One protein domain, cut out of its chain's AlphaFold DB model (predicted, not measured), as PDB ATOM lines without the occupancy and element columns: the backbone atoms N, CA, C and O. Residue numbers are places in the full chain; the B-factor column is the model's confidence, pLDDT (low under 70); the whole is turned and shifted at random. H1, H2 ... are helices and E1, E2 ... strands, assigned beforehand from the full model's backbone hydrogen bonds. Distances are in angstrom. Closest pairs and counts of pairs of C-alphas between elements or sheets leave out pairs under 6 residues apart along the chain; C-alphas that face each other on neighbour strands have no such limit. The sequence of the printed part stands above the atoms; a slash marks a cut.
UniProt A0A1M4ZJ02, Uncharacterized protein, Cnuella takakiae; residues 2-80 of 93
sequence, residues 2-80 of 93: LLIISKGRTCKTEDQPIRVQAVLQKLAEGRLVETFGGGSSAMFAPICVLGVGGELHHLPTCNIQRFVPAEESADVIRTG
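Overview. This is residues 2 to 80 of the 93 residues of an uncharacterized protein of Cnuella takakiae (UniProt A0A1M4ZJ02). This is an elongated domain with a small group of elements at each end and long stretches without named elements running between them. At one end the two-stranded hairpin E1 and E2 has the helix H2 near it; at the other end H3, the longest helix, meets the short helix H1 at a steep angle. The printed part has 79 residues with three named helices and two named strands, in the order H1, H2, E1, E2, H3, and the sheet E1 - E2 is antiparallel. The class is mixed, helices and strands, with 35 residues in named elements, under half of those printed. The whole is only just loose, close to compact, with a radius of gyration of the C-alphas of 14.2 A and spans of 45 by 24 by 21 A.

Arrangement. H1, residues 2 to 7, touches H3, residues 68 to 79, which meets it with residues 70 to 74 alone; their closest C-alphas are those of Ile 5 and Ala 70, 6.5 A apart. The two helices run opposite ways at a steep tilt of 64 degrees. H2, residues 20 to 28, touches no helix and is apart from H1 and H3. H2 is near E1, residues 49 to 52, with 6 pairs of C-alphas within 10 A. From E2, residues 55 to 58, H2 is only just apart, the closest C-alphas being 8.2 A from each other. E1 and E2 form a hairpin of antiparallel neighbours, with 152 degrees between their directions. Across it N 50 and O 57 are 2.9 A apart and N 57 and O 50 are 2.8 A apart, both within hydrogen-bond range. In H1, H2 and H3 every O i to N i+4 pair is within hydrogen-bond range.

Along the chain. H1 begins at C-alpha 2, at (5.955, -41.207, -7.318), and is 8.7 A long from first to last C-alpha. H2 is 12.4 A long and begins at C-alpha 20, at (6.408, -54.112, -25.208). E1 and E2 are each 9.9 A long, and their C-alphas 51 and 56, which face each other, are 4.6 A apart. H3 is 16.1 A long and ends at C-alpha 79, at (9.594, -27.159, -1.221).

Size, cuts and confidence. The two C-alphas farthest apart are those of Gly 54 and Gly 80, 45.2 A. The printed part has no cut. The links from H1 to H2, with 12 residues, and from H2 to E1, with 20, are long; the link from E1 to E2 is tight and that from E2 to H3 is short. In the link from H2 to E1, residues 36 to 37 pair with residues 45 to 46, antiparallel. The mean pLDDT of the printed part is 86.4, and residues 7 to 11, of which residue 7 belongs to H1, are under 70.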
ATOM      1  N   LEU A   2       7.296 -41.034  -6.732       82.25
ATOM      2  CA  LEU A   2       5.955 -41.207  -7.318       82.25
ATOM      3  C   LEU A   2       5.215 -42.470  -6.840       82.25
ATOM      4  O   LEU A   2       4.089 -42.371  -6.377       82.25
ATOM      5  N   LEU A   3       5.864 -43.641  -6.855       82.19
ATOM      6  CA  LEU A   3       5.261 -44.884  -6.348       82.19
ATOM      7  C   LEU A   3       4.819 -44.782  -4.879       82.19
ATOM      8  O   LEU A   3       3.806 -45.357  -4.506       82.19
ATOM      9  N   ILE A   4       5.559 -44.051  -4.043       79.88
ATOM     10  CA  ILE A   4       5.255 -43.895  -2.612       79.88
ATOM     11  C   ILE A   4       4.069 -42.943  -2.424       79.88
ATOM     12  O   ILE A   4       3.154 -43.267  -1.676       79.88
ATOM     13  N   ILE A   5       4.034 -41.838  -3.174       78.06
ATOM     14  CA  ILE A   5       2.888 -40.913  -3.205       78.06
ATOM     15  C   ILE A   5       1.623 -41.637  -3.701       78.06
ATOM     16  O   ILE A   5       0.534 -41.430  -3.168       78.06
ATOM     17  N   SER A   6       1.763 -42.535  -4.681       75.25
ATOM     18  CA  SER A   6       0.648 -43.309  -5.237       75.25
ATOM     19  C   SER A   6       0.169 -44.452  -4.334       75.25
ATOM     20  O   SER A   6      -1.010 -44.789  -4.380       75.25
ATOM     21  N   LYS A   7       1.027 -45.024  -3.474       67.19
ATOM     22  CA  LYS A   7       0.638 -46.067  -2.499       67.19
ATOM     23  C   LYS A   7      -0.368 -45.579  -1.450       67.19
ATOM     24  O   LYS A   7      -1.071 -46.398  -0.872       67.19
ATOM     25  N   GLY A   8      -0.462 -44.266  -1.228       57.59
ATOM     26  CA  GLY A   8      -1.489 -43.647  -0.384       57.59
ATOM     27  C   GLY A   8      -2.848 -43.454  -1.072       57.59
ATOM     28  O   GLY A   8      -3.738 -42.844  -0.487       57.59
ATOM     29  N   ARG A   9      -3.017 -43.920  -2.319       65.38
ATOM     30  CA  ARG A   9      -4.222 -43.712  -3.144       65.38
ATOM     31  C   ARG A   9      -4.904 -45.034  -3.492       65.38
ATOM     32  O   ARG A   9      -4.366 -46.112  -3.278       65.38
ATOM     33  N   THR A  10      -6.096 -44.954  -4.081       62.75
ATOM     34  CA  THR A  10      -6.946 -46.100  -4.467       62.75
ATOM     35  C   THR A  10      -6.399 -46.964  -5.616       62.75
ATOM     36  O   THR A  10      -7.061 -47.915  -6.034       62.75
ATOM     37  N   CYS A  11      -5.206 -46.675  -6.141       69.12
ATOM     38  CA  CYS A  11      -4.586 -47.419  -7.234       69.12
ATOM     39  C   CYS A  11      -3.569 -48.448  -6.718       69.12
ATOM     40  O   CYS A  11      -2.673 -48.120  -5.941       69.12
ATOM     41  N   LYS A  12      -3.655 -49.695  -7.200       83.06
ATOM     42  CA  LYS A  12      -2.609 -50.696  -6.951       83.06
ATOM     43  C   LYS A  12      -1.340 -50.313  -7.714       83.06
ATOM     44  O   LYS A  12      -1.397 -50.068  -8.916       83.06
ATOM     45  N   THR A  13      -0.208 -50.276  -7.018       86.50
ATOM     46  CA  THR A  13       1.109 -49.978  -7.599       86.50
ATOM     47  C   THR A  13       1.984 -51.225  -7.602       86.50
ATOM     48  O   THR A  13       2.102 -51.875  -6.563       86.50
ATOM     49  N   GLU A  14       2.653 -51.506  -8.716       89.19
ATOM     50  CA  GLU A  14       3.582 -52.630  -8.866       89.19
ATOM     51  C   GLU A  14       4.884 -52.135  -9.506       89.19
ATOM     52  O   GLU A  14       4.852 -51.273 -10.383       89.19
ATOM     53  N   ASP A  15       6.015 -52.682  -9.061       90.81
ATOM     54  CA  ASP A  15       7.322 -52.502  -9.697       90.81
ATOM     55  C   ASP A  15       7.706 -53.837 -10.337       90.81
ATOM     56  O   ASP A  15       7.969 -54.821  -9.640       90.81
ATOM     57  N   GLN A  16       7.611 -53.905 -11.662       92.12
ATOM     58  CA  GLN A  16       7.887 -55.119 -12.417       92.12
ATOM     59  C   GLN A  16       8.326 -54.793 -13.847       92.12
ATOM     60  O   GLN A  16       7.904 -53.777 -14.411       92.12
ATOM     61  N   PRO A  17       9.098 -55.683 -14.493       93.56
ATOM     62  CA  PRO A  17       9.379 -55.572 -15.915       93.56
ATOM     63  C   PRO A  17       8.093 -55.662 -16.744       93.56
ATOM     64  O   PRO A  17       7.312 -56.604 -16.602       93.56
ATOM     65  N   ILE A  18       7.902 -54.724 -17.672       93.31
ATOM     66  CA  ILE A  18       6.791 -54.744 -18.630       93.31
ATOM     67  C   ILE A  18       7.363 -54.937 -20.036       93.31
ATOM     68  O   ILE A  18       8.196 -54.161 -20.497       93.31
ATOM     69  N   ARG A  19       6.911 -55.985 -20.731       95.75
ATOM     70  CA  ARG A  19       7.289 -56.245 -22.130       95.75
ATOM     71  C   ARG A  19       6.474 -55.367 -23.076       95.75
ATOM     72  O   ARG A  19       5.276 -55.190 -22.864       95.75
ATOM     73  N   VAL A  20       7.083 -54.919 -24.174       94.38
ATOM     74  CA  VAL A  20       6.408 -54.112 -25.208       94.38
ATOM     75  C   VAL A  20       5.161 -54.821 -25.744       94.38
ATOM     76  O   VAL A  20       4.104 -54.206 -25.845       94.38
ATOM     77  N   GLN A  21       5.234 -56.133 -25.984       94.75
ATOM     78  CA  GLN A  21       4.088 -56.916 -26.465       94.75
ATOM     79  C   GLN A  21       2.907 -56.877 -25.486       94.75
ATOM     80  O   GLN A  21       1.762 -56.825 -25.917       94.75
ATOM     81  N   ALA A  22       3.168 -56.842 -24.175       94.75
ATOM     82  CA  ALA A  22       2.113 -56.743 -23.171       94.75
ATOM     83  C   ALA A  22       1.440 -55.360 -23.179       94.75
ATOM     84  O   ALA A  22       0.240 -55.260 -22.925       94.75
ATOM     85  N   VAL A  23       2.192 -54.295 -23.487       94.69
ATOM     86  CA  VAL A  23       1.636 -52.943 -23.663       94.69
ATOM     87  C   VAL A  23       0.738 -52.901 -24.894       94.69
ATOM     88  O   VAL A  23      -0.408 -52.473 -24.787       94.69
ATOM     89  N   LEU A  24       1.223 -53.406 -26.033       95.25
ATOM     90  CA  LEU A  24       0.453 -53.453 -27.280       95.25
ATOM     91  C   LEU A  24      -0.808 -54.311 -27.141       95.25
ATOM     92  O   LEU A  24      -1.876 -53.913 -27.597       95.25
ATOM     93  N   GLN A  25      -0.714 -55.445 -26.446       96.25
ATOM     94  CA  GLN A  25      -1.871 -56.282 -26.139       96.25
ATOM     95  C   GLN A  25      -2.909 -55.522 -25.300       96.25
ATOM     96  O   GLN A  25      -4.082 -55.477 -25.659       96.25
ATOM     97  N   LYS A  26      -2.493 -54.880 -24.200       95.38
ATOM     98  CA  LYS A  26      -3.404 -54.093 -23.349       95.38
ATOM     99  C   LYS A  26      -4.020 -52.906 -24.088       95.38
ATOM    100  O   LYS A  26      -5.161 -52.553 -23.800       95.38
ATOM    101  N   LEU A  27      -3.275 -52.294 -25.007       95.12
ATOM    102  CA  LEU A  27      -3.778 -51.243 -25.885       95.12
ATOM    103  C   LEU A  27      -4.876 -51.785 -26.808       95.12
ATOM    104  O   LEU A  27      -5.961 -51.213 -26.846       95.12
ATOM    105  N   ALA A  28      -4.626 -52.911 -27.484       94.12
ATOM    106  CA  ALA A  28      -5.597 -53.553 -28.372       94.12
ATOM    107  C   ALA A  28      -6.873 -54.002 -27.636       94.12
ATOM    108  O   ALA A  28      -7.970 -53.918 -28.177       94.12
ATOM    109  N   GLU A  29      -6.741 -54.431 -26.381       96.69
ATOM    110  CA  GLU A  29      -7.861 -54.821 -25.515       96.69
ATOM    111  C   GLU A  29      -8.602 -53.622 -24.886       96.69
ATOM    112  O   GLU A  29      -9.550 -53.823 -24.128       96.69
ATOM    113  N   GLY A  30      -8.161 -52.380 -25.124       93.38
ATOM    114  CA  GLY A  30      -8.754 -51.181 -24.514       93.38
ATOM    115  C   GLY A  30      -8.539 -51.074 -22.997       93.38
ATOM    116  O   GLY A  30      -9.271 -50.363 -22.313       93.38
ATOM    117  N   ARG A  31      -7.550 -51.795 -22.449       93.69
ATOM    118  CA  ARG A  31      -7.220 -51.811 -21.011       93.69
ATOM    119  C   ARG A  31      -6.095 -50.857 -20.630       93.69
ATOM    120  O   ARG A  31      -5.870 -50.629 -19.442       93.69
ATOM    121  N   LEU A  32      -5.350 -50.339 -21.606       91.75
ATOM    122  CA  LEU A  32      -4.409 -49.250 -21.368       91.75
ATOM    123  C   LEU A  32      -5.207 -47.959 -21.154       91.75
ATOM    124  O   LEU A  32      -6.072 -47.637 -21.960       91.75
ATOM    125  N   VAL A  33      -4.928 -47.241 -20.066       89.31
ATOM    126  CA  VAL A  33      -5.663 -46.016 -19.701       89.31
ATOM    127  C   VAL A  33      -4.820 -44.772 -19.939       89.31
ATOM    128  O   VAL A  33      -5.314 -43.782 -20.461       89.31
ATOM    129  N   GLU A  34      -3.548 -44.817 -19.554       88.69
ATOM    130  CA  GLU A  34      -2.640 -43.677 -19.617       88.69
ATOM    131  C   GLU A  34      -1.187 -44.153 -19.639       88.69
ATOM    132  O   GLU A  34      -0.861 -45.266 -19.219       88.69
ATOM    133  N   THR A  35      -0.303 -43.324 -20.182       91.69
ATOM    134  CA  THR A  35       1.138 -43.583 -20.230       91.69
ATOM    135  C   THR A  35       1.873 -42.257 -20.109       91.69
ATOM    136  O   THR A  35       1.521 -41.274 -20.760       91.69
ATOM    137  N   PHE A  36       2.879 -42.216 -19.243       91.00
ATOM    138  CA  PHE A  36       3.665 -41.019 -18.983       91.00
ATOM    139  C   PHE A  36       5.071 -41.397 -18.509       91.00
ATOM    140  O   PHE A  36       5.275 -42.448 -17.900       91.00
ATOM    141  N   GLY A  37       6.037 -40.526 -18.784       89.69
ATOM    142  CA  GLY A  37       7.333 -40.524 -18.113       89.69
ATOM    143  C   GLY A  37       7.268 -39.720 -16.815       89.69
ATOM    144  O   GLY A  37       6.448 -38.812 -16.687       89.69
ATOM    145  N   GLY A  38       8.143 -40.033 -15.863       88.88
ATOM    146  CA  GLY A  38       8.330 -39.230 -14.658       88.88
ATOM    147  C   GLY A  38       9.805 -39.127 -14.297       88.88
ATOM    148  O   GLY A  38      10.538 -40.112 -14.380       88.88
ATOM    149  N   GLY A  39      10.249 -37.933 -13.912       87.12
ATOM    150  CA  GLY A  39      11.643 -37.646 -13.589       87.12
ATOM    151  C   GLY A  39      11.842 -36.251 -13.000       87.12
ATOM    152  O   GLY A  39      10.886 -35.521 -12.753       87.12
ATOM    153  N   SER A  40      13.101 -35.876 -12.770       84.25
ATOM    154  CA  SER A  40      13.456 -34.612 -12.109       84.25
ATOM    155  C   SER A  40      12.998 -33.377 -12.884       84.25
ATOM    156  O   SER A  40      12.552 -32.408 -12.280       84.25
ATOM    157  N   SER A  41      13.096 -33.418 -14.215       82.25
ATOM    158  CA  SER A  41      12.711 -32.296 -15.079       82.25
ATOM    159  C   SER A  41      11.198 -32.170 -15.255       82.25
ATOM    160  O   SER A  41      10.701 -31.072 -15.471       82.25
ATOM    161  N   ALA A  42      10.470 -33.288 -15.189       81.88
ATOM    162  CA  ALA A  42       9.019 -33.333 -15.329       81.88
ATOM    163  C   ALA A  42       8.470 -34.533 -14.557       81.88
ATOM    164  O   ALA A  42       8.813 -35.680 -14.856       81.88
ATOM    165  N   MET A  43       7.603 -34.277 -13.579       82.31
ATOM    166  CA  MET A  43       7.014 -35.344 -12.771       82.31
ATOM    167  C   MET A  43       6.067 -36.233 -13.577       82.31
ATOM    168  O   MET A  43       6.065 -37.449 -13.393       82.31
ATOM    169  N   PHE A  44       5.300 -35.613 -14.472       87.00
ATOM    170  CA  PHE A  44       4.397 -36.275 -15.399       87.00
ATOM    171  C   PHE A  44       4.626 -35.704 -16.797       87.00
ATOM    172  O   PHE A  44       4.360 -34.535 -17.057       87.00
ATOM    173  N   ALA A  45       5.121 -36.541 -17.703       89.31
ATOM    174  CA  ALA A  45       5.306 -36.227 -19.113       89.31
ATOM    175  C   ALA A  45       4.439 -37.184 -19.949       89.31
ATOM    176  O   ALA A  45       4.842 -38.333 -20.145       89.31
ATOM    177  N   PRO A  46       3.239 -36.765 -20.398       90.50
ATOM    178  CA  PRO A  46       2.341 -37.603 -21.190       90.50
ATOM    179  C   PRO A  46       2.999 -38.191 -22.441       90.50
ATOM    180  O   PRO A  46       3.718 -37.495 -23.158       90.50
ATOM    181  N   ILE A  47       2.703 -39.458 -22.733       91.50
ATOM    182  CA  ILE A  47       3.145 -40.142 -23.952       91.50
ATOM    183  C   ILE A  47       1.908 -40.471 -24.785       91.50
ATOM    184  O   ILE A  47       1.055 -41.243 -24.357       91.50
ATOM    185  N   CYS A  48       1.822 -39.892 -25.983       92.00
ATOM    186  CA  CYS A  48       0.667 -40.053 -26.877       92.00
ATOM    187  C   CYS A  48       0.922 -41.037 -28.027       92.00
ATOM    188  O   CYS A  48      -0.023 -41.509 -28.656       92.00
ATOM    189  N   VAL A  49       2.189 -41.326 -28.336       93.56
ATOM    190  CA  VAL A  49       2.584 -42.191 -29.454       93.56
ATOM    191  C   VAL A  49       3.719 -43.102 -29.010       93.56
ATOM    192  O   VAL A  49       4.681 -42.642 -28.392       93.56
ATOM    193  N   LEU A  50       3.613 -44.386 -29.347       93.94
ATOM    194  CA  LEU A  50       4.651 -45.389 -29.143       93.94
ATOM    195  C   LEU A  50       5.104 -45.943 -30.499       93.94
ATOM    196  O   LEU A  50       4.293 -46.500 -31.234       93.94
ATOM    197  N   GLY A  51       6.392 -45.812 -30.815       95.44
ATOM    198  CA  GLY A  51       6.989 -46.408 -32.012       95.44
ATOM    199  C   GLY A  51       7.536 -47.810 -31.736       95.44
ATOM    200  O   GLY A  51       8.405 -47.957 -30.874       95.44
ATOM    201  N   VAL A  52       7.069 -48.832 -32.458       95.00
ATOM    202  CA  VAL A  52       7.539 -50.225 -32.321       95.00
ATOM    203  C   VAL A  52       7.723 -50.844 -33.699       95.00
ATOM    204  O   VAL A  52       6.794 -50.892 -34.490       95.00
ATOM    205  N   GLY A  53       8.932 -51.326 -34.005       92.12
ATOM    206  CA  GLY A  53       9.185 -52.047 -35.261       92.12
ATOM    207  C   GLY A  53       8.913 -51.239 -36.538       92.12
ATOM    208  O   GLY A  53       8.664 -51.833 -37.579       92.12
ATOM    209  N   GLY A  54       8.948 -49.903 -36.467       95.31
ATOM    210  CA  GLY A  54       8.609 -49.010 -37.583       95.31
ATOM    211  C   GLY A  54       7.138 -48.582 -37.634       95.31
ATOM    212  O   GLY A  54       6.803 -47.691 -38.409       95.31
ATOM    213  N   GLU A  55       6.276 -49.144 -36.785       95.19
ATOM    214  CA  GLU A  55       4.870 -48.754 -36.666       95.19
ATOM    215  C   GLU A  55       4.660 -47.750 -35.528       95.19
ATOM    216  O   GLU A  55       5.334 -47.800 -34.496       95.19
ATOM    217  N   LEU A  56       3.709 -46.830 -35.716       96.62
ATOM    218  CA  LEU A  56       3.300 -45.858 -34.705       96.62
ATOM    219  C   LEU A  56       1.956 -46.271 -34.104       96.62
ATOM    220  O   LEU A  56       0.943 -46.333 -34.797       96.62
ATOM    221  N   HIS A  57       1.939 -46.504 -32.794       95.00
ATOM    222  CA  HIS A  57       0.730 -46.802 -32.037       95.00
ATOM    223  C   HIS A  57       0.285 -45.561 -31.269       95.00
ATOM    224  O   HIS A  57       1.031 -45.027 -30.446       95.00
ATOM    225  N   HIS A  58      -0.945 -45.115 -31.514       94.25
ATOM    226  CA  HIS A  58      -1.551 -44.037 -30.745       94.25
ATOM    227  C   HIS A  58      -2.026 -44.568 -29.397       94.25
ATOM    228  O   HIS A  58      -2.799 -45.525 -29.326       94.25
ATOM    229  N   LEU A  59      -1.535 -43.948 -28.330       93.38
ATOM    230  CA  LEU A  59      -1.927 -44.269 -26.968       93.38
ATOM    231  C   LEU A  59      -3.148 -43.429 -26.565       93.38
ATOM    232  O   LEU A  59      -3.362 -42.345 -27.117       93.38
ATOM    233  N   PRO A  60      -3.948 -43.899 -25.595       91.62
ATOM    234  CA  PRO A  60      -5.049 -43.121 -25.055       91.62
ATOM    235  C   PRO A  60      -4.569 -41.769 -24.520       91.62
ATOM    236  O   PRO A  60      -3.487 -41.659 -23.939       91.62
ATOM    237  N   THR A  61      -5.401 -40.742 -24.685       82.69
ATOM    238  CA  THR A  61      -5.108 -39.402 -24.179       82.69
ATOM    239  C   THR A  61      -4.930 -39.428 -22.665       82.69
ATOM    240  O   THR A  61      -5.829 -39.817 -21.920       82.69
ATOM    241  N   CYS A  62      -3.777 -38.952 -22.207       80.44
ATOM    242  CA  CYS A  62      -3.493 -38.796 -20.790       80.44
ATOM    243  C   CYS A  62      -4.324 -37.640 -20.213       80.44
ATOM    244  O   CYS A  62      -4.187 -36.493 -20.645       80.44
ATOM    245  N   ASN A  63      -5.175 -37.922 -19.225       82.00
ATOM    246  CA  ASN A  63      -5.882 -36.877 -18.490       82.00
ATOM    247  C   ASN A  63      -5.011 -36.378 -17.331       82.00
ATOM    248  O   ASN A  63      -5.024 -36.951 -16.240       82.00
ATOM    249  N   ILE A  64      -4.294 -35.273 -17.562       73.75
ATOM    250  CA  ILE A  64      -3.334 -34.720 -16.593       73.75
ATOM    251  C   ILE A  64      -3.988 -34.389 -15.245       73.75
ATOM    252  O   ILE A  64      -3.335 -34.472 -14.210       73.75
ATOM    253  N   GLN A  65      -5.283 -34.050 -15.243       79.19
ATOM    254  CA  GLN A  65      -6.010 -33.654 -14.032       79.19
ATOM    255  C   GLN A  65      -6.023 -34.760 -12.971       79.19
ATOM    256  O   GLN A  65      -6.102 -34.480 -11.778       79.19
ATOM    257  N   ARG A  66      -5.878 -36.029 -13.378       75.94
ATOM    258  CA  ARG A  66      -5.758 -37.163 -12.447       75.94
ATOM    259  C   ARG A  66      -4.458 -37.146 -11.642       75.94
ATOM    260  O   ARG A  66      -4.398 -37.742 -10.565       75.94
ATOM    261  N   PHE A  67      -3.431 -36.476 -12.153       77.38
ATOM    262  CA  PHE A  67      -2.093 -36.442 -11.573       77.38
ATOM    263  C   PHE A  67      -1.804 -35.179 -10.773       77.38
ATOM    264  O   PHE A  67      -0.905 -35.217  -9.935       77.38
ATOM    265  N   VAL A  68      -2.600 -34.116 -10.942       80.00
ATOM    266  CA  VAL A  68      -2.459 -32.848 -10.202       80.00
ATOM    267  C   VAL A  68      -2.283 -33.072  -8.696       80.00
ATOM    268  O   VAL A  68      -1.298 -32.580  -8.151       80.00
ATOM    269  N   PRO A  69      -3.076 -33.926  -8.013       81.94
ATOM    270  CA  PRO A  69      -2.867 -34.127  -6.583       81.94
ATOM    271  C   PRO A  69      -1.504 -34.753  -6.258       81.94
ATOM    272  O   PRO A  69      -0.999 -34.610  -5.149       81.94
ATOM    273  N   ALA A  70      -0.925 -35.572  -7.151       80.12
ATOM    274  CA  ALA A  70       0.403 -36.181  -6.932       80.12
ATOM    275  C   ALA A  70       1.512 -35.161  -7.133       80.12
ATOM    276  O   ALA A  70       2.478 -35.170  -6.373       80.12
ATOM    277  N   GLU A  71       1.341 -34.290  -8.118       82.38
ATOM    278  CA  GLU A  71       2.245 -33.181  -8.376       82.38
ATOM    279  C   GLU A  71       2.251 -32.189  -7.212       82.38
ATOM    280  O   GLU A  71       3.319 -31.870  -6.698       82.38
ATOM    281  N   GLU A  72       1.078 -31.809  -6.705       83.94
ATOM    282  CA  GLU A  72       0.943 -30.956  -5.519       83.94
ATOM    283  C   GLU A  72       1.584 -31.593  -4.282       83.94
ATOM    284  O   GLU A  72       2.382 -30.953  -3.601       83.94
ATOM    285  N   SER A  73       1.297 -32.875  -4.019       82.19
ATOM    286  CA  SER A  73       1.895 -33.603  -2.887       82.19
ATOM    287  C   SER A  73       3.421 -33.620  -2.978       82.19
ATOM    288  O   SER A  73       4.125 -33.422  -1.989       82.19
ATOM    289  N   ALA A  74       3.957 -33.854  -4.172       81.12
ATOM    290  CA  ALA A  74       5.393 -33.871  -4.364       81.12
ATOM    291  C   ALA A  74       6.022 -32.476  -4.306       81.12
ATOM    292  O   ALA A  74       7.147 -32.351  -3.825       81.12
ATOM    293  N   ASP A  75       5.327 -31.435  -4.771       84.25
ATOM    294  CA  ASP A  75       5.797 -30.054  -4.659       84.25
ATOM    295  C   ASP A  75       5.860 -29.611  -3.198       84.25
ATOM    296  O   ASP A  75       6.865 -29.039  -2.776       84.25
ATOM    297  N   VAL A  76       4.844 -29.949  -2.402       82.31
ATOM    298  CA  VAL A  76       4.828 -29.711  -0.954       82.31
ATOM    299  C   VAL A  76       6.041 -30.350  -0.277       82.31
ATOM    300  O   VAL A  76       6.742 -29.675   0.479       82.31
ATOM    301  N   ILE A  77       6.350 -31.606  -0.618       82.12
ATOM    302  CA  ILE A  77       7.538 -32.303  -0.107       82.12
ATOM    303  C   ILE A  77       8.820 -31.603  -0.578       82.12
ATOM    304  O   ILE A  77       9.683 -31.298   0.238       82.12
ATOM    305  N   ARG A  78       8.952 -31.320  -1.878       80.81
ATOM    306  CA  ARG A  78      10.164 -30.739  -2.484       80.81
ATOM    307  C   ARG A  78      10.486 -29.340  -1.963       80.81
ATOM    308  O   ARG A  78      11.655 -28.989  -1.848       80.81
ATOM    309  N   THR A  79       9.459 -28.546  -1.689       82.50
ATOM    310  CA  THR A  79       9.594 -27.159  -1.221       82.50
ATOM    311  C   THR A  79       9.704 -27.047   0.297       82.50
ATOM    312  O   THR A  79       9.961 -25.957   0.798       82.50
ATOM    313  N   GLY A  80       9.516 -28.146   1.036       76.81
ATOM    314  CA  GLY A  80       9.524 -28.132   2.499       76.81
ATOM    315  C   GLY A  80       8.332 -27.390   3.114       76.81
ATOM    316  O   GLY A  80       8.414 -26.966   4.264       76.81
TER     317      GLY A  80